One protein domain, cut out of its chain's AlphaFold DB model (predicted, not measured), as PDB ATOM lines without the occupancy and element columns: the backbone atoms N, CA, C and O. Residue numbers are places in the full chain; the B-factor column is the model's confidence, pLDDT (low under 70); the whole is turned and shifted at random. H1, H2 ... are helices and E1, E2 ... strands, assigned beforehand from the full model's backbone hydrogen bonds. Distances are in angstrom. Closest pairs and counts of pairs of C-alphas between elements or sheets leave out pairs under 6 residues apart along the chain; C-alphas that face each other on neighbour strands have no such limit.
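Overview. This is residues 36 to 181 of the 515 residues of an uncharacterized protein of Candidatus Thorarchaeota archaeon SMTZ1-83 (UniProt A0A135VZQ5). This is an elongated body with two walls, a twisted sheet of four strands and a smaller sheet of three, both with their strands running roughly lengthwise. The walls come near each other where E1 lies by E8 and E9 and stay open between E4 and E5; the small hairpin E6 and E7 lies at one end, beyond the short helix H1. The printed part has 146 residues, in the order E1 E2 E3 E4 E5 H1 E6 E7 E8 E9, and is mostly strand. The antiparallel sheets run E4 E3 E8 E9, E1 E2 E5 and E6 E7. It is only just compact, close to loose, with a radius of gyration of the C-alphas of 17.1 A, and only just a rod, spanning 57 by 28 by 27 A.

Arrangement. E1, residues 41 to 47, and E2, residues 69 to 77, form a hairpin, with N 44 and O 74 2.8 A apart. Residues 36 to 37 pair with residues 42 to 43 of E1. E5, residues 122 to 126, is the other neighbour of E2, with N 71 and O 124 2.8 A apart. E3, residues 83 to 94, and E4, residues 97 to 105, form a hairpin, with N 90 and O 102 2.9 A apart; E4 bends by 56 degrees at residue 100. Residues 112 to 113 pair with residues 83 to 84 of E3. H1, residues 129 to 132, is on neither larger sheet; it is too short for an O i to N i+4 pair, and its one O i to N i+3 pair is within range. E6, residues 133 to 136, and E7, residues 139 to 142, form a hairpin, with N 134 and O 141 2.9 A apart. E8, residues 146 to 158, has N 153 2.9 A from O 89 of E3. E8 and E9, residues 169 to 179, form a hairpin, with N 148 and O 177 2.8 A apart. E1 is near E9, with 8 pairs of C-alphas within 10 A, while E4 and E5 are apart.

Along the chain. E1 begins at C-alpha 41, (372.603, 253.086, 135.102), and is 19.9 A long. E2 measures 26.3 A, E3 32.7 A, E4 23.2 A and E5 12.9 A. H1 is 5.4 A long, E6 9.8 A and E7 10.0 A. E8 measures 39.4 A, and E9, 31.9 A long, ends at C-alpha 179, (371.993, 282.928, 141.100).

Size, cuts and confidence. The C-alphas farthest apart, Ser 80 and Gly 137, are 59.2 A apart. The printed part has no cut. The links E1 to E2 and E4 to E5 are long. The mean pLDDT of the printed part is 79.2; residues 94 to 100, 105 to 111, 129 to 146 and 181 are under 70.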
ATOM      1  N   PHE A  36     370.354 259.003 141.388       91.00
ATOM      2  CA  PHE A  36     369.206 258.805 140.501       91.00
ATOM      3  C   PHE A  36     369.595 257.848 139.369       91.00
ATOM      4  O   PHE A  36     370.776 257.720 139.049       91.00
ATOM      5  N   GLY A  37     368.629 257.172 138.753       90.00
ATOM      6  CA  GLY A  37     368.926 256.216 137.689       90.00
ATOM      7  C   GLY A  37     367.827 255.190 137.447       90.00
ATOM      8  O   GLY A  37     366.733 255.305 138.005       90.00
ATOM      9  N   ASP A  38     368.156 254.169 136.667       88.94
ATOM     10  CA  ASP A  38     367.315 253.009 136.355       88.94
ATOM     11  C   ASP A  38     368.001 251.689 136.785       88.94
ATOM     12  O   ASP A  38     368.934 251.712 137.585       88.94
ATOM     13  N   ASP A  39     367.523 250.537 136.303       87.94
ATOM     14  CA  ASP A  39     368.055 249.213 136.665       87.94
ATOM     15  C   ASP A  39     369.470 248.914 136.097       87.94
ATOM     16  O   ASP A  39     370.107 247.951 136.537       87.94
ATOM     17  N   HIS A  40     369.977 249.724 135.153       88.56
ATOM     18  CA  HIS A  40     371.271 249.528 134.472       88.56
ATOM     19  C   HIS A  40     372.263 250.680 134.681       88.56
ATOM     20  O   HIS A  40     373.476 250.478 134.598       88.56
ATOM     21  N   LEU A  41     371.778 251.892 134.955       88.94
ATOM     22  CA  LEU A  41     372.603 253.086 135.102       88.94
ATOM     23  C   LEU A  41     372.205 253.887 136.340       88.94
ATOM     24  O   LEU A  41     371.121 254.469 136.395       88.94
ATOM     25  N   HIS A  42     373.121 253.991 137.302       91.19
ATOM     26  CA  HIS A  42     373.016 254.905 138.435       91.19
ATOM     27  C   HIS A  42     373.983 256.084 138.258       91.19
ATOM     28  O   HIS A  42     375.169 255.903 137.982       91.19
ATOM     29  N   ALA A  43     373.493 257.301 138.473       90.44
ATOM     30  CA  ALA A  43     374.277 258.528 138.436       90.44
ATOM     31  C   ALA A  43     374.180 259.291 139.766       90.44
ATOM     32  O   ALA A  43     373.107 259.443 140.359       90.44
ATOM     33  N   PHE A  44     375.316 259.818 140.212       92.12
ATOM     34  CA  PHE A  44     375.407 260.816 141.267       92.12
ATOM     35  C   PHE A  44     375.999 262.086 140.672       92.12
ATOM     36  O   PHE A  44     377.108 262.082 140.141       92.12
ATOM     37  N   VAL A  45     375.261 263.187 140.787       90.88
ATOM     38  CA  VAL A  45     375.731 264.515 140.400       90.88
ATOM     39  C   VAL A  45     375.580 265.434 141.600       90.88
ATOM     40  O   VAL A  45     374.507 265.491 142.213       90.88
ATOM     41  N   SER A  46     376.642 266.163 141.926       91.19
ATOM     42  CA  SER A  46     376.605 267.245 142.903       91.19
ATOM     43  C   SER A  46     377.236 268.520 142.355       91.19
ATOM     44  O   SER A  46     378.167 268.488 141.553       91.19
ATOM     45  N   ILE A  47     376.689 269.652 142.787       89.12
ATOM     46  CA  ILE A  47     377.125 271.000 142.425       89.12
ATOM     47  C   ILE A  47     377.469 271.709 143.734       89.12
ATOM     48  O   ILE A  47     376.667 271.695 144.669       89.12
ATOM     49  N   ASN A  48     378.684 272.249 143.844       87.88
ATOM     50  CA  ASN A  48     379.230 272.832 145.078       87.88
ATOM     51  C   ASN A  48     379.068 271.889 146.296       87.88
ATOM     52  O   ASN A  48     378.712 272.296 147.399       87.88
ATOM     53  N   GLY A  49     379.266 270.582 146.071       84.94
ATOM     54  CA  GLY A  49     379.092 269.518 147.070       84.94
ATOM     55  C   GLY A  49     377.640 269.094 147.352       84.94
ATOM     56  O   GLY A  49     377.430 268.044 147.959       84.94
ATOM     57  N   THR A  50     376.637 269.835 146.874       88.50
ATOM     58  CA  THR A  50     375.208 269.539 147.083       88.50
ATOM     59  C   THR A  50     374.680 268.608 145.994       88.50
ATOM     60  O   THR A  50     374.782 268.919 144.810       88.50
ATOM     61  N   SER A  51     374.118 267.454 146.365       89.88
ATOM     62  CA  SER A  51     373.555 266.493 145.401       89.88
ATOM     63  C   SER A  51     372.286 267.036 144.739       89.88
ATOM     64  O   SER A  51     371.371 267.484 145.434       89.88
ATOM     65  N   ILE A  52     372.182 266.937 143.408       90.06
ATOM     66  CA  ILE A  52     371.051 267.514 142.657       90.06
ATOM     67  C   ILE A  52     369.690 266.921 143.062       90.06
ATOM     68  O   ILE A  52     368.677 267.619 143.024       90.06
ATOM     69  N   THR A  53     369.670 265.665 143.521       88.44
ATOM     70  CA  THR A  53     368.459 264.944 143.968       88.44
ATOM     71  C   THR A  53     367.915 265.439 145.312       88.44
ATOM     72  O   THR A  53     366.783 265.119 145.670       88.44
ATOM     73  N   GLN A  54     368.706 266.215 146.058       86.31
ATOM     74  CA  GLN A  54     368.317 266.821 147.337       86.31
ATOM     75  C   GLN A  54     367.795 268.257 147.164       86.31
ATOM     76  O   GLN A  54     367.259 268.828 148.107       86.31
ATOM     77  N   THR A  55     367.929 268.836 145.966       83.00
ATOM     78  CA  THR A  55     367.507 270.214 145.678       83.00
ATOM     79  C   THR A  55     365.992 270.326 145.532       83.00
ATOM     80  O   THR A  55     365.301 269.384 145.136       83.00
ATOM     81  N   SER A  56     365.448 271.504 145.822       81.12
ATOM     82  CA  SER A  56     364.023 271.795 145.657       81.12
ATOM     83  C   SER A  56     363.791 273.265 145.309       81.12
ATOM     84  O   SER A  56     364.685 274.095 145.440       81.12
ATOM     85  N   GLN A  57     362.564 273.633 144.926       74.50
ATOM     86  CA  GLN A  57     362.212 275.047 144.717       74.50
ATOM     87  C   GLN A  57     362.374 275.905 145.987       74.50
ATOM     88  O   GLN A  57     362.504 277.121 145.884       74.50
ATOM     89  N   THR A  58     362.365 275.288 147.172       74.75
ATOM     90  CA  THR A  58     362.595 275.946 148.468       74.75
ATOM     91  C   THR A  58     364.045 275.884 148.946       74.75
ATOM     92  O   THR A  58     364.416 276.672 149.809       74.75
ATOM     93  N   GLU A  59     364.843 274.966 148.402       81.62
ATOM     94  CA  GLU A  59     366.251 274.724 148.744       81.62
ATOM     95  C   GLU A  59     367.034 274.460 147.433       81.62
ATOM     96  O   GLU A  59     367.337 273.306 147.109       81.62
ATOM     97  N   PRO A  60     367.257 275.499 146.601       85.25
ATOM     98  CA  PRO A  60     368.052 275.404 145.374       85.25
ATOM     99  C   PRO A  60     369.559 275.378 145.685       85.25
ATOM    100  O   PRO A  60     369.975 275.797 146.764       85.25
ATOM    101  N   VAL A  61     370.394 274.953 144.728       85.69
ATOM    102  CA  VAL A  61     371.852 275.160 144.842       85.69
ATOM    103  C   VAL A  61     372.170 276.620 144.546       85.69
ATOM    104  O   VAL A  61     371.816 277.125 143.480       85.69
ATOM    105  N   GLU A  62     372.858 277.285 145.466       85.38
ATOM    106  CA  GLU A  62     373.406 278.620 145.238       85.38
ATOM    107  C   GLU A  62     374.658 278.515 144.346       85.38
ATOM    108  O   GLU A  62     375.598 277.766 144.637       85.38
ATOM    109  N   ILE A  63     374.632 279.233 143.221       82.12
ATOM    110  CA  ILE A  63     375.774 279.430 142.324       82.12
ATOM    111  C   ILE A  63     376.343 280.808 142.629       82.12
ATOM    112  O   ILE A  63     375.658 281.811 142.436       82.12
ATOM    113  N   ASP A  64     377.589 280.842 143.088       79.94
ATOM    114  CA  ASP A  64     378.362 282.077 143.135       79.94
ATOM    115  C   ASP A  64     378.838 282.447 141.716       79.94
ATOM    116  O   ASP A  64     379.075 281.568 140.881       79.94
ATOM    117  N   LEU A  65     378.944 283.746 141.442       76.25
ATOM    118  CA  LEU A  65     379.508 284.290 140.202       76.25
ATOM    119  C   LEU A  65     380.927 284.847 140.410       76.25
ATOM    120  O   LEU A  65     381.632 285.050 139.425       76.25
ATOM    121  N   GLU A  66     381.353 285.073 141.659       77.62
ATOM    122  CA  GLU A  66     382.720 285.491 142.001       77.62
ATOM    123  C   GLU A  66     383.691 284.293 142.105       77.62
ATOM    124  O   GLU A  66     384.904 284.471 141.976       77.62
ATOM    125  N   ASP A  67     383.169 283.075 142.310       81.56
ATOM    126  CA  ASP A  67     383.939 281.852 142.583       81.56
ATOM    127  C   ASP A  67     383.632 280.706 141.591       81.56
ATOM    128  O   ASP A  67     382.561 280.626 140.981       81.56
ATOM    129  N   TYR A  68     384.573 279.767 141.433       83.25
ATOM    130  CA  TYR A  68     384.393 278.608 140.545       83.25
ATOM    131  C   TYR A  68     383.360 277.627 141.109       83.25
ATOM    132  O   TYR A  68     383.537 277.081 142.197       83.25
ATOM    133  N   THR A  69     382.335 277.300 140.321       83.69
ATOM    134  CA  THR A  69     381.380 276.244 140.676       83.69
ATOM    135  C   THR A  69     381.957 274.868 140.358       83.69
ATOM    136  O   THR A  69     382.309 274.576 139.211       83.69
ATOM    137  N   THR A  70     382.009 273.994 141.360       88.06
ATOM    138  CA  THR A  70     382.457 272.605 141.212       88.06
ATOM    139  C   THR A  70     381.281 271.706 140.846       88.06
ATOM    140  O   THR A  70     380.356 271.546 141.644       88.06
ATOM    141  N   ILE A  71     381.336 271.058 139.682       86.50
ATOM    142  CA  ILE A  71     380.433 269.963 139.309       86.50
ATOM    143  C   ILE A  71     381.185 268.638 139.465       86.50
ATOM    144  O   ILE A  71     382.177 268.395 138.778       86.50
ATOM    145  N   TYR A  72     380.696 267.772 140.349       90.94
ATOM    146  CA  TYR A  72     381.199 266.413 140.552       90.94
ATOM    147  C   TYR A  72     380.186 265.403 140.006       90.94
ATOM    148  O   TYR A  72     378.990 265.484 140.298       90.94
ATOM    149  N   ILE A  73     380.669 264.446 139.215       88.81
ATOM    150  CA  ILE A  73     379.868 263.414 138.557       88.81
ATOM    151  C   ILE A  73     380.506 262.050 138.819       88.81
ATOM    152  O   ILE A  73     381.656 261.808 138.456       88.81
ATOM    153  N   GLN A  74     379.733 261.135 139.396       90.25
ATOM    154  CA  GLN A  74     380.052 259.713 139.465       90.25
ATOM    155  C   GLN A  74     378.943 258.921 138.770       90.25
ATOM    156  O   GLN A  74     377.765 259.269 138.862       90.25
ATOM    157  N   ILE A  75     379.327 257.866 138.054       88.62
ATOM    158  CA  ILE A  75     378.413 257.013 137.300       88.62
ATOM    159  C   ILE A  75     378.782 255.560 137.590       88.62
ATOM    160  O   ILE A  75     379.902 255.141 137.311       88.62
ATOM    161  N   ASP A  76     377.827 254.806 138.119       89.44
ATOM    162  CA  ASP A  76     377.964 253.383 138.407       89.44
ATOM    163  C   ASP A  76     377.060 252.621 137.420       89.44
ATOM    164  O   ASP A  76     375.851 252.861 137.357       89.44
ATOM    165  N   VAL A  77     377.638 251.709 136.632       87.19
ATOM    166  CA  VAL A  77     376.877 250.803 135.754       87.19
ATOM    167  C   VAL A  77     376.452 249.582 136.567       87.19
ATOM    168  O   VAL A  77     377.254 249.001 137.299       87.19
ATOM    169  N   VAL A  78     375.177 249.218 136.473       84.31
ATOM    170  CA  VAL A  78     374.495 248.250 137.342       84.31
ATOM    171  C   VAL A  78     373.815 247.176 136.480       84.31
ATOM    172  O   VAL A  78     373.753 247.277 135.258       84.31
ATOM    173  N   GLY A  79     373.348 246.094 137.101       80.88
ATOM    174  CA  GLY A  79     372.696 244.990 136.400       80.88
ATOM    175  C   GLY A  79     373.696 243.970 135.849       80.88
ATOM    176  O   GLY A  79     374.716 243.679 136.477       80.88
ATOM    177  N   SER A  80     373.357 243.362 134.711       79.94
ATOM    178  CA  SER A  80     374.108 242.251 134.099       79.94
ATOM    179  C   SER A  80     374.531 242.483 132.649       79.94
ATOM    180  O   SER A  80     375.209 241.629 132.084       79.94
ATOM    181  N   GLU A  81     374.114 243.594 132.049       84.88
ATOM    182  CA  GLU A  81     374.343 243.935 130.644       84.88
ATOM    183  C   GLU A  81     375.307 245.125 130.571       84.88
ATOM    184  O   GLU A  81     375.296 245.992 131.449       84.88
ATOM    185  N   ALA A  82     376.183 245.155 129.565       85.25
ATOM    186  CA  ALA A  82     377.069 246.295 129.353       85.25
ATOM    187  C   ALA A  82     376.317 247.447 128.669       85.25
ATOM    188  O   ALA A  82     375.470 247.213 127.803       85.25
ATOM    189  N   ILE A  83     376.673 248.689 129.004       87.50
ATOM    190  CA  ILE A  83     376.179 249.878 128.298       87.50
ATOM    191  C   ILE A  83     377.250 250.437 127.362       87.50
ATOM    192  O   ILE A  83     378.450 250.278 127.598       87.50
ATOM    193  N   PHE A  84     376.836 251.142 126.314       86.62
ATOM    194  CA  PHE A  84     377.759 251.855 125.429       86.62
ATOM    195  C   PHE A  84     377.153 253.161 124.900       86.62
ATOM    196  O   PHE A  84     375.945 253.396 124.989       86.62
ATOM    197  N   ASN A  85     378.015 254.024 124.346       83.62
ATOM    198  CA  ASN A  85     377.643 255.339 123.802       83.62
ATOM    199  C   ASN A  85     376.848 256.203 124.809       83.62
ATOM    200  O   ASN A  85     375.867 256.865 124.459       83.62
ATOM    201  N   LEU A  86     377.278 256.173 126.077       85.62
ATOM    202  CA  LEU A  86     376.724 256.991 127.150       85.62
ATOM    203  C   LEU A  86     377.102 258.463 126.929       85.62
ATOM    204  O   LEU A  86     378.272 258.838 127.000       85.62
ATOM    205  N   ASN A  87     376.093 259.294 126.694       86.81
ATOM    206  CA  ASN A  87     376.210 260.743 126.554       86.81
ATOM    207  C   ASN A  87     375.242 261.426 127.524       86.81
ATOM    208  O   ASN A  87     374.179 260.888 127.823       86.81
ATOM    209  N   GLY A  88     375.555 262.635 127.976       85.19
ATOM    210  CA  GLY A  88     374.640 263.428 128.790       85.19
ATOM    211  C   GLY A  88     374.622 264.905 128.427       85.19
ATOM    212  O   GLY A  88     375.507 265.413 127.738       85.19
ATOM    213  N   THR A  89     373.608 265.605 128.918       86.25
ATOM    214  CA  THR A  89     373.518 267.064 128.883       86.25
ATOM    215  C   THR A  89     372.993 267.592 130.210       86.25
ATOM    216  O   THR A  89     372.115 266.995 130.834       86.25
ATOM    217  N   ILE A  90     373.522 268.738 130.632       84.50
ATOM    218  CA  ILE A  90     372.947 269.561 131.695       84.50
ATOM    219  C   ILE A  90     372.284 270.748 130.997       84.50
ATOM    220  O   ILE A  90     372.976 271.597 130.438       84.50
ATOM    221  N   SER A  91     370.953 270.771 130.957       83.31
ATOM    222  CA  SER A  91     370.169 271.818 130.289       83.31
ATOM    223  C   SER A  91     369.642 272.825 131.307       83.31
ATOM    224  O   SER A  91     369.062 272.424 132.313       83.31
ATOM    225  N   PHE A  92     369.814 274.118 131.032       74.81
ATOM    226  CA  PHE A  92     369.426 275.213 131.926       74.81
ATOM    227  C   PHE A  92     368.230 275.967 131.334       74.81
ATOM    228  O   PHE A  92     368.279 276.416 130.183       74.81
ATOM    229  N   PHE A  93     367.156 276.112 132.110       70.56
ATOM    230  CA  PHE A  93     365.872 276.650 131.672       70.56
ATOM    231  C   PHE A  93     365.433 277.868 132.497       70.56
ATOM    232  O   PHE A  93     365.582 277.933 133.718       70.56
ATOM    233  N   TYR A  94     364.797 278.819 131.815       61.56
ATOM    234  CA  TYR A  94     364.126 279.967 132.413       61.56
ATOM    235  C   TYR A  94     362.739 280.119 131.792       61.56
ATOM    236  O   TYR A  94     362.606 280.212 130.573       61.56
ATOM    237  N   GLN A  95     361.693 280.100 132.625       57.59
ATOM    238  CA  GLN A  95     360.290 280.098 132.175       57.59
ATOM    239  C   GLN A  95     360.008 279.028 131.091       57.59
ATOM    240  O   GLN A  95     359.310 279.285 130.113       57.59
ATOM    241  N   SER A  96     360.592 277.833 131.260       58.41
ATOM    242  CA  SER A  96     360.564 276.700 130.314       58.41
ATOM    243  C   SER A  96     361.249 276.922 128.950       58.41
ATOM    244  O   SER A  96     361.204 276.033 128.101       58.41
ATOM    245  N   PHE A  97     361.946 278.043 128.736       51.41
ATOM    246  CA  PHE A  97     362.860 278.226 127.604       51.41
ATOM    247  C   PHE A  97     364.277 277.802 127.997       51.41
ATOM    248  O   PHE A  97     364.805 278.256 129.010       51.41
ATOM    249  N   LYS A  98     364.907 276.947 127.187       62.81
ATOM    250  CA  LYS A  98     366.305 276.537 127.362       62.81
ATOM    251  C   LYS A  98     367.229 277.707 127.002       62.81
ATOM    252  O   LYS A  98     367.173 278.178 125.868       62.81
ATOM    253  N   ILE A  99     368.049 278.174 127.945       61.97
ATOM    254  CA  ILE A  99     369.026 279.252 127.706       61.97
ATOM    255  C   ILE A  99     370.313 278.662 127.123       61.97
ATOM    256  O   ILE A  99     370.772 279.093 126.069       61.97
ATOM    257  N   PHE A 100     370.893 277.676 127.811       66.56
ATOM    258  CA  PHE A 100     372.152 277.040 127.429       66.56
ATOM    259  C   PHE A 100     372.200 275.575 127.885       66.56
ATOM    260  O   PHE A 100     371.317 275.089 128.599       66.56
ATOM    261  N   GLU A 101     373.233 274.860 127.445       77.94
ATOM    262  CA  GLU A 101     373.524 273.499 127.885       77.94
ATOM    263  C   GLU A 101     375.020 273.235 128.015       77.94
ATOM    264  O   GLU A 101     375.836 273.833 127.315       77.94
ATOM    265  N   LEU A 102     375.355 272.303 128.904       76.50
ATOM    266  CA  LEU A 102     376.683 271.721 129.041       76.50
ATOM    267  C   LEU A 102     376.619 270.268 128.562       76.50
ATOM    268  O   LEU A 102     375.744 269.514 128.993       76.50
ATOM    269  N   PHE A 103     377.533 269.872 127.680       79.38
ATOM    270  CA  PHE A 103     377.603 268.509 127.151       79.38
ATOM    271  C   PHE A 103     378.516 267.633 128.013       79.38
ATOM    272  O   PHE A 103     379.642 268.013 128.330       79.38
ATOM    273  N   LEU A 104     378.038 266.437 128.352       76.06
ATOM    274  CA  LEU A 104     378.778 265.390 129.050       76.06
ATOM    275  C   LEU A 104     379.096 264.282 128.037       76.06
ATOM    276  O   LEU A 104     378.295 263.374 127.816       76.06
ATOM    277  N   SER A 105     380.248 264.384 127.378       69.38
ATOM    278  CA  SER A 105     380.704 263.428 126.361       69.38
ATOM    279  C   SER A 105     381.880 262.597 126.867       69.38
ATOM    280  O   SER A 105     382.815 263.147 127.452       69.38
ATOM    281  N   GLN A 106     381.889 261.297 126.575       67.62
ATOM    282  CA  GLN A 106     383.059 260.451 126.810       67.62
ATOM    283  C   GLN A 106     384.219 260.818 125.873       67.62
ATOM    284  O   GLN A 106     384.013 261.201 124.724       67.62
ATOM    285  N   ASN A 107     385.452 260.678 126.371       62.06
ATOM    286  CA  ASN A 107     386.667 261.005 125.616       62.06
ATOM    287  C   ASN A 107     387.020 259.929 124.562       62.06
ATOM    288  O   ASN A 107     387.738 260.203 123.605       62.06
ATOM    289  N   GLU A 108     386.480 258.715 124.716       61.62
ATOM    290  CA  GLU A 108     386.468 257.666 123.694       61.62
ATOM    291  C   GLU A 108     385.016 257.379 123.291       61.62
ATOM    292  O   GLU A 108     384.172 257.092 124.134       61.62
ATOM    293  N   THR A 109     384.711 257.453 121.994       52.59
ATOM    294  CA  THR A 109     383.330 257.414 121.473       52.59
ATOM    295  C   THR A 109     382.711 256.016 121.386       52.59
ATOM    296  O   THR A 109     381.553 255.885 120.993       52.59
ATOM    297  N   VAL A 110     383.467 254.964 121.720       53.28
ATOM    298  CA  VAL A 110     383.026 253.555 121.666       53.28
ATOM    299  C   VAL A 110     383.547 252.775 122.883       53.28
ATOM    300  O   VAL A 110     384.031 251.651 122.765       53.28
ATOM    301  N   ALA A 111     383.474 253.379 124.072       61.84
ATOM    302  CA  ALA A 111     383.705 252.651 125.314       61.84
ATOM    303  C   ALA A 111     382.521 251.705 125.594       61.84
ATOM    304  O   ALA A 111     381.382 252.150 125.761       61.84
ATOM    305  N   PHE A 112     382.799 250.401 125.657       74.25
ATOM    306  CA  PHE A 112     381.915 249.436 126.312       74.25
ATOM    307  C   PHE A 112     382.138 249.546 127.820       74.25
ATOM    308  O   PHE A 112     383.259 249.359 128.292       74.25
ATOM    309  N   LEU A 113     381.082 249.852 128.569       80.56
ATOM    310  CA  LEU A 113     381.116 249.977 130.019       80.56
ATOM    311  C   LEU A 113     380.433 248.763 130.648       80.56
ATOM    312  O   LEU A 113     379.212 248.606 130.588       80.56
ATOM    313  N   SER A 114     381.244 247.894 131.241       82.19
ATOM    314  CA  SER A 114     380.792 246.722 131.987       82.19
ATOM    315  C   SER A 114     380.474 247.096 133.441       82.19
ATOM    316  O   SER A 114     381.258 247.832 134.041       82.19
ATOM    317  N   PRO A 115     379.440 246.510 134.079       81.38
ATOM    318  CA  PRO A 115     379.238 246.596 135.533       81.38
ATOM    319  C   PRO A 115     380.433 246.106 136.382       81.38
ATOM    320  O   PRO A 115     380.461 246.309 137.595       81.38
ATOM    321  N   ALA A 116     381.417 245.427 135.776       77.38
ATOM    322  CA  ALA A 116     382.649 244.996 136.440       77.38
ATOM    323  C   ALA A 116     383.767 246.062 136.457       77.38
ATOM    324  O   ALA A 116     384.706 245.924 137.246       77.38
ATOM    325  N   ASP A 117     383.683 247.092 135.610       80.12
ATOM    326  CA  ASP A 117     384.745 248.076 135.377       80.12
ATOM    327  C   ASP A 117     384.322 249.457 135.926       80.12
ATOM    328  O   ASP A 117     383.574 250.183 135.268       80.12
ATOM    329  N   PRO A 118     384.753 249.841 137.146       74.44
ATOM    330  CA  PRO A 118     384.266 251.051 137.804       74.44
ATOM    331  C   PRO A 118     384.759 252.322 137.104       74.44
ATOM    332  O   PRO A 118     385.964 252.548 136.958       74.44
ATOM    333  N   ILE A 119     383.817 253.188 136.726       81.19
ATOM    334  CA  ILE A 119     384.106 254.494 136.134       81.19
ATOM    335  C   ILE A 119     384.672 255.408 137.226       81.19
ATOM    336  O   ILE A 119     384.095 255.551 138.304       81.19
ATOM    337  N   LEU A 120     385.818 256.038 136.961       81.81
ATOM    338  CA  LEU A 120     386.391 257.011 137.890       81.81
ATOM    339  C   LEU A 120     385.507 258.271 137.951       81.81
ATOM    340  O   LEU A 120     385.132 258.777 136.890       81.81
ATOM    341  N   PRO A 121     385.209 258.811 139.148       85.12
ATOM    342  CA  PRO A 121     384.495 260.076 139.267       85.12
ATOM    343  C   PRO A 121     385.228 261.221 138.566       85.12
ATOM    344  O   PRO A 121     386.460 261.290 138.579       85.12
ATOM    345  N   VAL A 122     384.458 262.138 137.988       84.06
ATOM    346  CA  VAL A 122     384.951 263.318 137.275       84.06
ATOM    347  C   VAL A 122     384.536 264.569 138.037       84.06
ATOM    348  O   VAL A 122     383.370 264.739 138.383       84.06
ATOM    349  N   GLU A 123     385.492 265.462 138.267       85.56
ATOM    350  CA  GLU A 123     385.275 266.774 138.869       85.56
ATOM    351  C   GLU A 123     385.652 267.856 137.849       85.56
ATOM    352  O   GLU A 123     386.726 267.804 137.244       85.56
ATOM    353  N   ALA A 124     384.754 268.815 137.632       80.69
ATOM    354  CA  ALA A 124     384.920 269.915 136.693       80.69
ATOM    355  C   ALA A 124     384.664 271.255 137.393       80.69
ATOM    356  O   ALA A 124     383.659 271.421 138.082       80.69
ATOM    357  N   LEU A 125     385.563 272.215 137.186       83.69
ATOM    358  CA  LEU A 125     385.421 273.588 137.664       83.69
ATOM    359  C   LEU A 125     384.860 274.449 136.530       83.69
ATOM    360  O   LEU A 125     385.442 274.484 135.443       83.69
ATOM    361  N   ILE A 126     383.744 275.131 136.781       78.94
ATOM    362  CA  ILE A 126     383.083 276.011 135.814       78.94
ATOM    363  C   ILE A 126     383.008 277.423 136.383       78.94
ATOM    364  O   ILE A 126     382.403 277.666 137.426       78.94
ATOM    365  N   ASP A 127     383.610 278.353 135.653       79.50
ATOM    366  CA  ASP A 127     383.472 279.788 135.863       79.50
ATOM    367  C   ASP A 127     382.132 280.247 135.258       79.50
ATOM    368  O   ASP A 127     382.029 280.516 134.058       79.50
ATOM    369  N   PHE A 128     381.070 280.261 136.071       71.88
ATOM    370  CA  PHE A 128     379.779 280.812 135.644       71.88
ATOM    371  C   PHE A 128     379.802 282.342 135.575       71.88
ATOM    372  O   PHE A 128     379.036 282.899 134.789       71.88
ATOM    373  N   GLY A 129     380.700 283.016 136.301       67.88
ATOM    374  CA  GLY A 129     380.910 284.461 136.209       67.88
ATOM    375  C   GLY A 129     381.273 284.884 134.786       67.88
ATOM    376  O   GLY A 129     380.549 285.662 134.162       67.88
ATOM    377  N   ALA A 130     382.316 284.293 134.201       66.56
ATOM    378  CA  ALA A 130     382.757 284.576 132.832       66.56
ATOM    379  C   ALA A 130     381.753 284.159 131.733       66.56
ATOM    380  O   ALA A 130     381.888 284.591 130.585       66.56
ATOM    381  N   ILE A 131     380.759 283.322 132.057       65.44
ATOM    382  CA  ILE A 131     379.710 282.866 131.127       65.44
ATOM    383  C   ILE A 131     378.429 283.713 131.247       65.44
ATOM    384  O   ILE A 131     377.734 283.912 130.247       65.44
ATOM    385  N   LEU A 132     378.098 284.196 132.451       66.06
ATOM    386  CA  LEU A 132     376.808 284.824 132.778       66.06
ATOM    387  C   LEU A 132     376.903 286.307 133.176       66.06
ATOM    388  O   LEU A 132     375.864 286.945 133.348       66.06
ATOM    389  N   THR A 133     378.100 286.887 133.262       64.88
ATOM    390  CA  THR A 133     378.295 288.341 133.391       64.88
ATOM    391  C   THR A 133     378.685 288.974 132.052       64.88
ATOM    392  O   THR A 133     379.157 288.318 131.122       64.88
ATOM    393  N   THR A 134     378.475 290.282 131.919       60.72
ATOM    394  CA  THR A 134     379.018 291.075 130.810       60.72
ATOM    395  C   THR A 134     379.396 292.470 131.287       60.72
ATOM    396  O   THR A 134     378.801 292.971 132.236       60.72
ATOM    397  N   SER A 135     380.345 293.140 130.627       56.25
ATOM    398  CA  SER A 135     380.679 294.529 130.956       56.25
ATOM    399  C   SER A 135     380.001 295.520 130.007       56.25
ATOM    400  O   SER A 135     380.195 295.489 128.791       56.25
ATOM    401  N   LEU A 136     379.214 296.445 130.565       48.28
ATOM    402  CA  LEU A 136     378.537 297.507 129.823       48.28
ATOM    403  C   LEU A 136     378.961 298.876 130.369       48.28
ATOM    404  O   LEU A 136     378.648 299.250 131.496       48.28
ATOM    405  N   GLY A 137     379.702 299.640 129.564       52.28
ATOM    406  CA  GLY A 137     380.156 300.985 129.947       52.28
ATOM    407  C   GLY A 137     381.184 301.026 131.088       52.28
ATOM    408  O   GLY A 137     381.347 302.076 131.702       52.28
ATOM    409  N   GLY A 138     381.872 299.912 131.366       55.97
ATOM    410  CA  GLY A 138     382.864 299.801 132.444       55.97
ATOM    411  C   GLY A 138     382.317 299.292 133.781       55.97
ATOM    412  O   GLY A 138     383.064 299.261 134.753       55.97
ATOM    413  N   PHE A 139     381.048 298.880 133.824       55.25
ATOM    414  CA  PHE A 139     380.457 298.132 134.933       55.25
ATOM    415  C   PHE A 139     380.206 296.696 134.482       55.25
ATOM    416  O   PHE A 139     379.700 296.490 133.377       55.25
ATOM    417  N   GLU A 140     380.560 295.724 135.315       59.62
ATOM    418  CA  GLU A 140     380.084 294.345 135.182       59.62
ATOM    419  C   GLU A 140     378.589 294.299 135.531       59.62
ATOM    420  O   GLU A 140     378.114 295.088 136.347       59.62
ATOM    421  N   ILE A 141     377.846 293.450 134.821       57.31
ATOM    422  CA  ILE A 141     376.400 293.264 134.941       57.31
ATOM    423  C   ILE A 141     376.105 291.773 134.821       57.31
ATOM    424  O   ILE A 141     376.445 291.146 133.812       57.31
ATOM    425  N   ASP A 142     375.387 291.234 135.802       61.72
ATOM    426  CA  ASP A 142     374.850 289.878 135.748       61.72
ATOM    427  C   ASP A 142     373.751 289.806 134.667       61.72
ATOM    428  O   ASP A 142     372.664 290.375 134.810       61.72
ATOM    429  N   LEU A 143     373.996 289.091 133.562       58.53
ATOM    430  CA  LEU A 143     373.005 288.911 132.486       58.53
ATOM    431  C   LEU A 143     371.757 288.166 132.994       58.53
ATOM    432  O   LEU A 143     370.643 288.371 132.495       58.53
ATOM    433  N   VAL A 144     371.973 287.278 133.969       63.47
ATOM    434  CA  VAL A 144     371.081 286.193 134.382       63.47
ATOM    435  C   VAL A 144     371.078 286.111 135.915       63.47
ATOM    436  O   VAL A 144     372.017 285.600 136.507       63.47
ATOM    437  N   THR A 145     370.018 286.606 136.562       67.06
ATOM    438  CA  THR A 145     369.833 286.573 138.030       67.06
ATOM    439  C   THR A 145     368.480 285.976 138.416       67.06
ATOM    440  O   THR A 145     367.511 286.075 137.657       67.06
ATOM    441  N   GLY A 146     368.401 285.358 139.600       68.44
ATOM    442  CA  GLY A 146     367.187 284.727 140.131       68.44
ATOM    443  C   GLY A 146     367.252 283.196 140.181       68.44
ATOM    444  O   GLY A 146     368.328 282.604 140.234       68.44
ATOM    445  N   GLN A 147     366.083 282.551 140.215       75.38
ATOM    446  CA  GLN A 147     365.960 281.094 140.331       75.38
ATOM    447  C   GLN A 147     365.747 280.434 138.961       75.38
ATOM    448  O   GLN A 147     364.890 280.865 138.187       75.38
ATOM    449  N   PHE A 148     366.486 279.357 138.701       75.56
ATOM    450  CA  PHE A 148     366.474 278.603 137.448       75.56
ATOM    451  C   PHE A 148     366.081 277.146 137.681       75.56
ATOM    452  O   PHE A 148     366.375 276.553 138.723       75.56
ATOM    453  N   GLU A 149     365.416 276.575 136.683       84.12
ATOM    454  CA  GLU A 149     365.140 275.145 136.589       84.12
ATOM    455  C   GLU A 149     366.187 274.539 135.654       84.12
ATOM    456  O   GLU A 149     366.472 275.093 134.594       84.12
ATOM    457  N   ALA A 150     366.784 273.418 136.032       85.50
ATOM    458  CA  ALA A 150     367.744 272.710 135.198       85.50
ATOM    459  C   ALA A 150     367.436 271.211 135.206       85.50
ATOM    460  O   ALA A 150     366.804 270.711 136.135       85.50
ATOM    461  N   SER A 151     367.874 270.474 134.186       89.75
ATOM    462  CA  SER A 151     367.839 269.009 134.214       89.75
ATOM    463  C   SER A 151     369.162 268.409 133.763       89.75
ATOM    464  O   SER A 151     369.793 268.889 132.817       89.75
ATOM    465  N   VAL A 152     369.589 267.351 134.456       90.88
ATOM    466  CA  VAL A 152     370.607 266.433 133.943       90.88
ATOM    467  C   VAL A 152     369.875 265.321 133.212       90.88
ATOM    468  O   VAL A 152     369.049 264.632 133.806       90.88
ATOM    469  N   SER A 153     370.188 265.141 131.935       91.94
ATOM    470  CA  SER A 153     369.696 264.053 131.098       91.94
ATOM    471  C   SER A 153     370.881 263.197 130.671       91.94
ATOM    472  O   SER A 153     371.852 263.736 130.147       91.94
ATOM    473  N   MET A 154     370.800 261.876 130.820       91.12
ATOM    474  CA  MET A 154     371.770 260.934 130.246       91.12
ATOM    475  C   MET A 154     371.065 259.966 129.293       91.12
ATOM    476  O   MET A 154     369.893 259.642 129.482       91.12
ATOM    477  N   LEU A 155     371.777 259.560 128.245       91.25
ATOM    478  CA  LEU A 155     371.321 258.733 127.133       91.25
ATOM    479  C   LEU A 155     372.346 257.623 126.887       91.25
ATOM    480  O   LEU A 155     373.530 257.927 126.739       91.25
ATOM    481  N   TYR A 156     371.904 256.370 126.815       90.44
ATOM    482  CA  TYR A 156     372.773 255.210 126.582       90.44
ATOM    483  C   TYR A 156     372.054 254.101 125.796       90.44
ATOM    484  O   TYR A 156     370.848 254.180 125.558       90.44
ATOM    485  N   TYR A 157     372.808 253.078 125.391       90.06
ATOM    486  CA  TYR A 157     372.306 251.868 124.732       90.06
ATOM    487  C   TYR A 157     372.798 250.611 125.471       90.06
ATOM    488  O   TYR A 157     373.908 250.624 126.015       90.06
ATOM    489  N   LEU A 158     371.988 249.551 125.479       90.38
ATOM    490  CA  LEU A 158     372.293 248.232 126.058       90.38
ATOM    491  C   LEU A 158     372.993 247.307 125.049       90.38
ATOM    492  O   LEU A 158     372.836 247.448 123.835       90.38
ATOM    493  N   GLU A 159     373.761 246.330 125.541       84.81
ATOM    494  CA  GLU A 159     374.503 245.372 124.713       84.81
ATOM    495  C   GLU A 159     373.610 244.643 123.685       84.81
ATOM    496  O   GLU A 159     372.803 243.779 124.018       84.81
ATOM    497  N   GLY A 160     373.803 244.964 122.402       82.06
ATOM    498  CA  GLY A 160     373.065 244.382 121.274       82.06
ATOM    499  C   GLY A 160     372.109 245.348 120.568       82.06
ATOM    500  O   GLY A 160     371.730 245.078 119.428       82.06
ATOM    501  N   GLU A 161     371.779 246.483 121.185       87.56
ATOM    502  CA  GLU A 161     371.086 247.597 120.525       87.56
ATOM    503  C   GLU A 161     372.005 248.299 119.505       87.56
ATOM    504  O   GLU A 161     373.233 248.181 119.548       87.56
ATOM    505  N   THR A 162     371.428 249.037 118.554       81.62
ATOM    506  CA  THR A 162     372.160 249.753 117.496       81.62
ATOM    507  C   THR A 162     371.752 251.235 117.431       81.62
ATOM    508  O   THR A 162     370.591 251.538 117.135       81.62
ATOM    509  N   PRO A 163     372.686 252.193 117.622       80.50
ATOM    510  CA  PRO A 163     372.368 253.618 117.594       80.50
ATOM    511  C   PRO A 163     371.770 254.072 116.260       80.50
ATOM    512  O   PRO A 163     372.336 253.832 115.194       80.50
ATOM    513  N   GLY A 164     370.625 254.755 116.325       78.94
ATOM    514  CA  GLY A 164     369.882 255.207 115.144       78.94
ATOM    515  C   GLY A 164     368.995 254.139 114.488       78.94
ATOM    516  O   GLY A 164     368.328 254.448 113.501       78.94
ATOM    517  N   VAL A 165     368.958 252.920 115.034       85.75
ATOM    518  CA  VAL A 165     367.932 251.902 114.743       85.75
ATOM    519  C   VAL A 165     367.007 251.765 115.949       85.75
ATOM    520  O   VAL A 165     365.793 251.900 115.807       85.75
ATOM    521  N   ASP A 166     367.594 251.571 117.128       88.19
ATOM    522  CA  ASP A 166     366.887 251.435 118.400       88.19
ATOM    523  C   ASP A 166     366.791 252.781 119.138       88.19
ATOM    524  O   ASP A 166     367.521 253.738 118.852       88.19
ATOM    525  N   THR A 167     365.862 252.878 120.091       88.56
ATOM    526  CA  THR A 167     365.667 254.079 120.915       88.56
ATOM    527  C   THR A 167     366.580 254.046 122.143       88.56
ATOM    528  O   THR A 167     366.450 253.099 122.915       88.56
ATOM    529  N   PRO A 168     367.435 255.061 122.384       89.12
ATOM    530  CA  PRO A 168     368.295 255.086 123.563       89.12
ATOM    531  C   PRO A 168     367.482 255.150 124.857       89.12
ATOM    532  O   PRO A 168     366.481 255.871 124.947       89.12
ATOM    533  N   HIS A 169     367.977 254.463 125.881       90.62
ATOM    534  CA  HIS A 169     367.487 254.573 127.252       90.62
ATOM    535  C   HIS A 169     367.831 255.954 127.803       90.62
ATOM    536  O   HIS A 169     368.890 256.506 127.495       90.62
ATOM    537  N   ARG A 170     366.922 256.540 128.592       91.44
ATOM    538  CA  ARG A 170     367.039 257.918 129.082       91.44
ATOM    539  C   ARG A 170     366.714 258.017 130.566       91.44
ATOM    540  O   ARG A 170     365.566 257.813 130.953       91.44
ATOM    541  N   ILE A 171     367.689 258.465 131.351       92.62
ATOM    542  CA  ILE A 171     367.468 258.942 132.723       92.62
ATOM    543  C   ILE A 171     367.495 260.473 132.736       92.62
ATOM    544  O   ILE A 171     368.327 261.095 132.073       92.62
ATOM    545  N   GLU A 172     366.569 261.095 133.463       91.56
ATOM    546  CA  GLU A 172     366.487 262.552 133.610       91.56
ATOM    547  C   GLU A 172     366.144 262.933 135.053       91.56
ATOM    548  O   GLU A 172     365.191 262.408 135.628       91.56
ATOM    549  N   GLN A 173     366.908 263.870 135.615       92.19
ATOM    550  CA  GLN A 173     366.706 264.417 136.955       92.19
ATOM    551  C   GLN A 173     366.626 265.952 136.879       92.19
ATOM    552  O   GLN A 173     367.639 266.593 136.575       92.19
ATOM    553  N   PRO A 174     365.458 266.564 137.154       90.25
ATOM    554  CA  PRO A 174     365.344 268.008 137.319       90.25
ATOM    555  C   PRO A 174     365.925 268.457 138.667       90.25
ATOM    556  O   PRO A 174     365.886 267.716 139.652       90.25
ATOM    557  N   PHE A 175     366.448 269.676 138.714       89.62
ATOM    558  CA  PHE A 175     367.023 270.307 139.899       89.62
ATOM    559  C   PHE A 175     366.884 271.834 139.820       89.62
ATOM    560  O   PHE A 175     366.597 272.389 138.757       89.62
ATOM    561  N   PHE A 176     367.062 272.520 140.951       87.31
ATOM    562  CA  PHE A 176     366.878 273.973 141.037       87.31
ATOM    563  C   PHE A 176     368.162 274.690 141.438       87.31
ATOM    564  O   PHE A 176     368.900 274.238 142.315       87.31
ATOM    565  N   LEU A 177     368.394 275.831 140.793       83.88
ATOM    566  CA  LEU A 177     369.563 276.688 140.965       83.88
ATOM    567  C   LEU A 177     369.119 278.096 141.363       83.88
ATOM    568  O   LEU A 177     368.069 278.563 140.921       83.88
ATOM    569  N   LEU A 178     369.927 278.784 142.161       82.88
ATOM    570  CA  LEU A 178     369.752 280.189 142.510       82.88
ATOM    571  C   LEU A 178     371.044 280.938 142.195       82.88
ATOM    572  O   LEU A 178     372.090 280.633 142.760       82.88
ATOM    573  N   ILE A 179     370.947 281.927 141.310       77.81
ATOM    574  CA  ILE A 179     371.993 282.928 141.100       77.81
ATOM    575  C   ILE A 179     371.556 284.168 141.892       77.81
ATOM    576  O   ILE A 179     370.606 284.849 141.470       77.81
ATOM    577  N   PRO A 180     372.150 284.437 143.069       70.56
ATOM    578  CA  PRO A 180     371.808 285.607 143.860       70.56
ATOM    579  C   PRO A 180     372.247 286.877 143.110       70.56
ATOM    580  O   PRO A 180     373.328 286.895 142.529       70.56
ATOM    581  N   PRO A 181     371.440 287.954 143.095       64.88
ATOM    582  CA  PRO A 181     371.867 289.209 142.488       64.88
ATOM    583  C   PRO A 181     372.977 289.846 143.333       64.88
ATOM    584  O   PRO A 181     372.743 290.192 144.496       64.88
TER     585      PRO A 181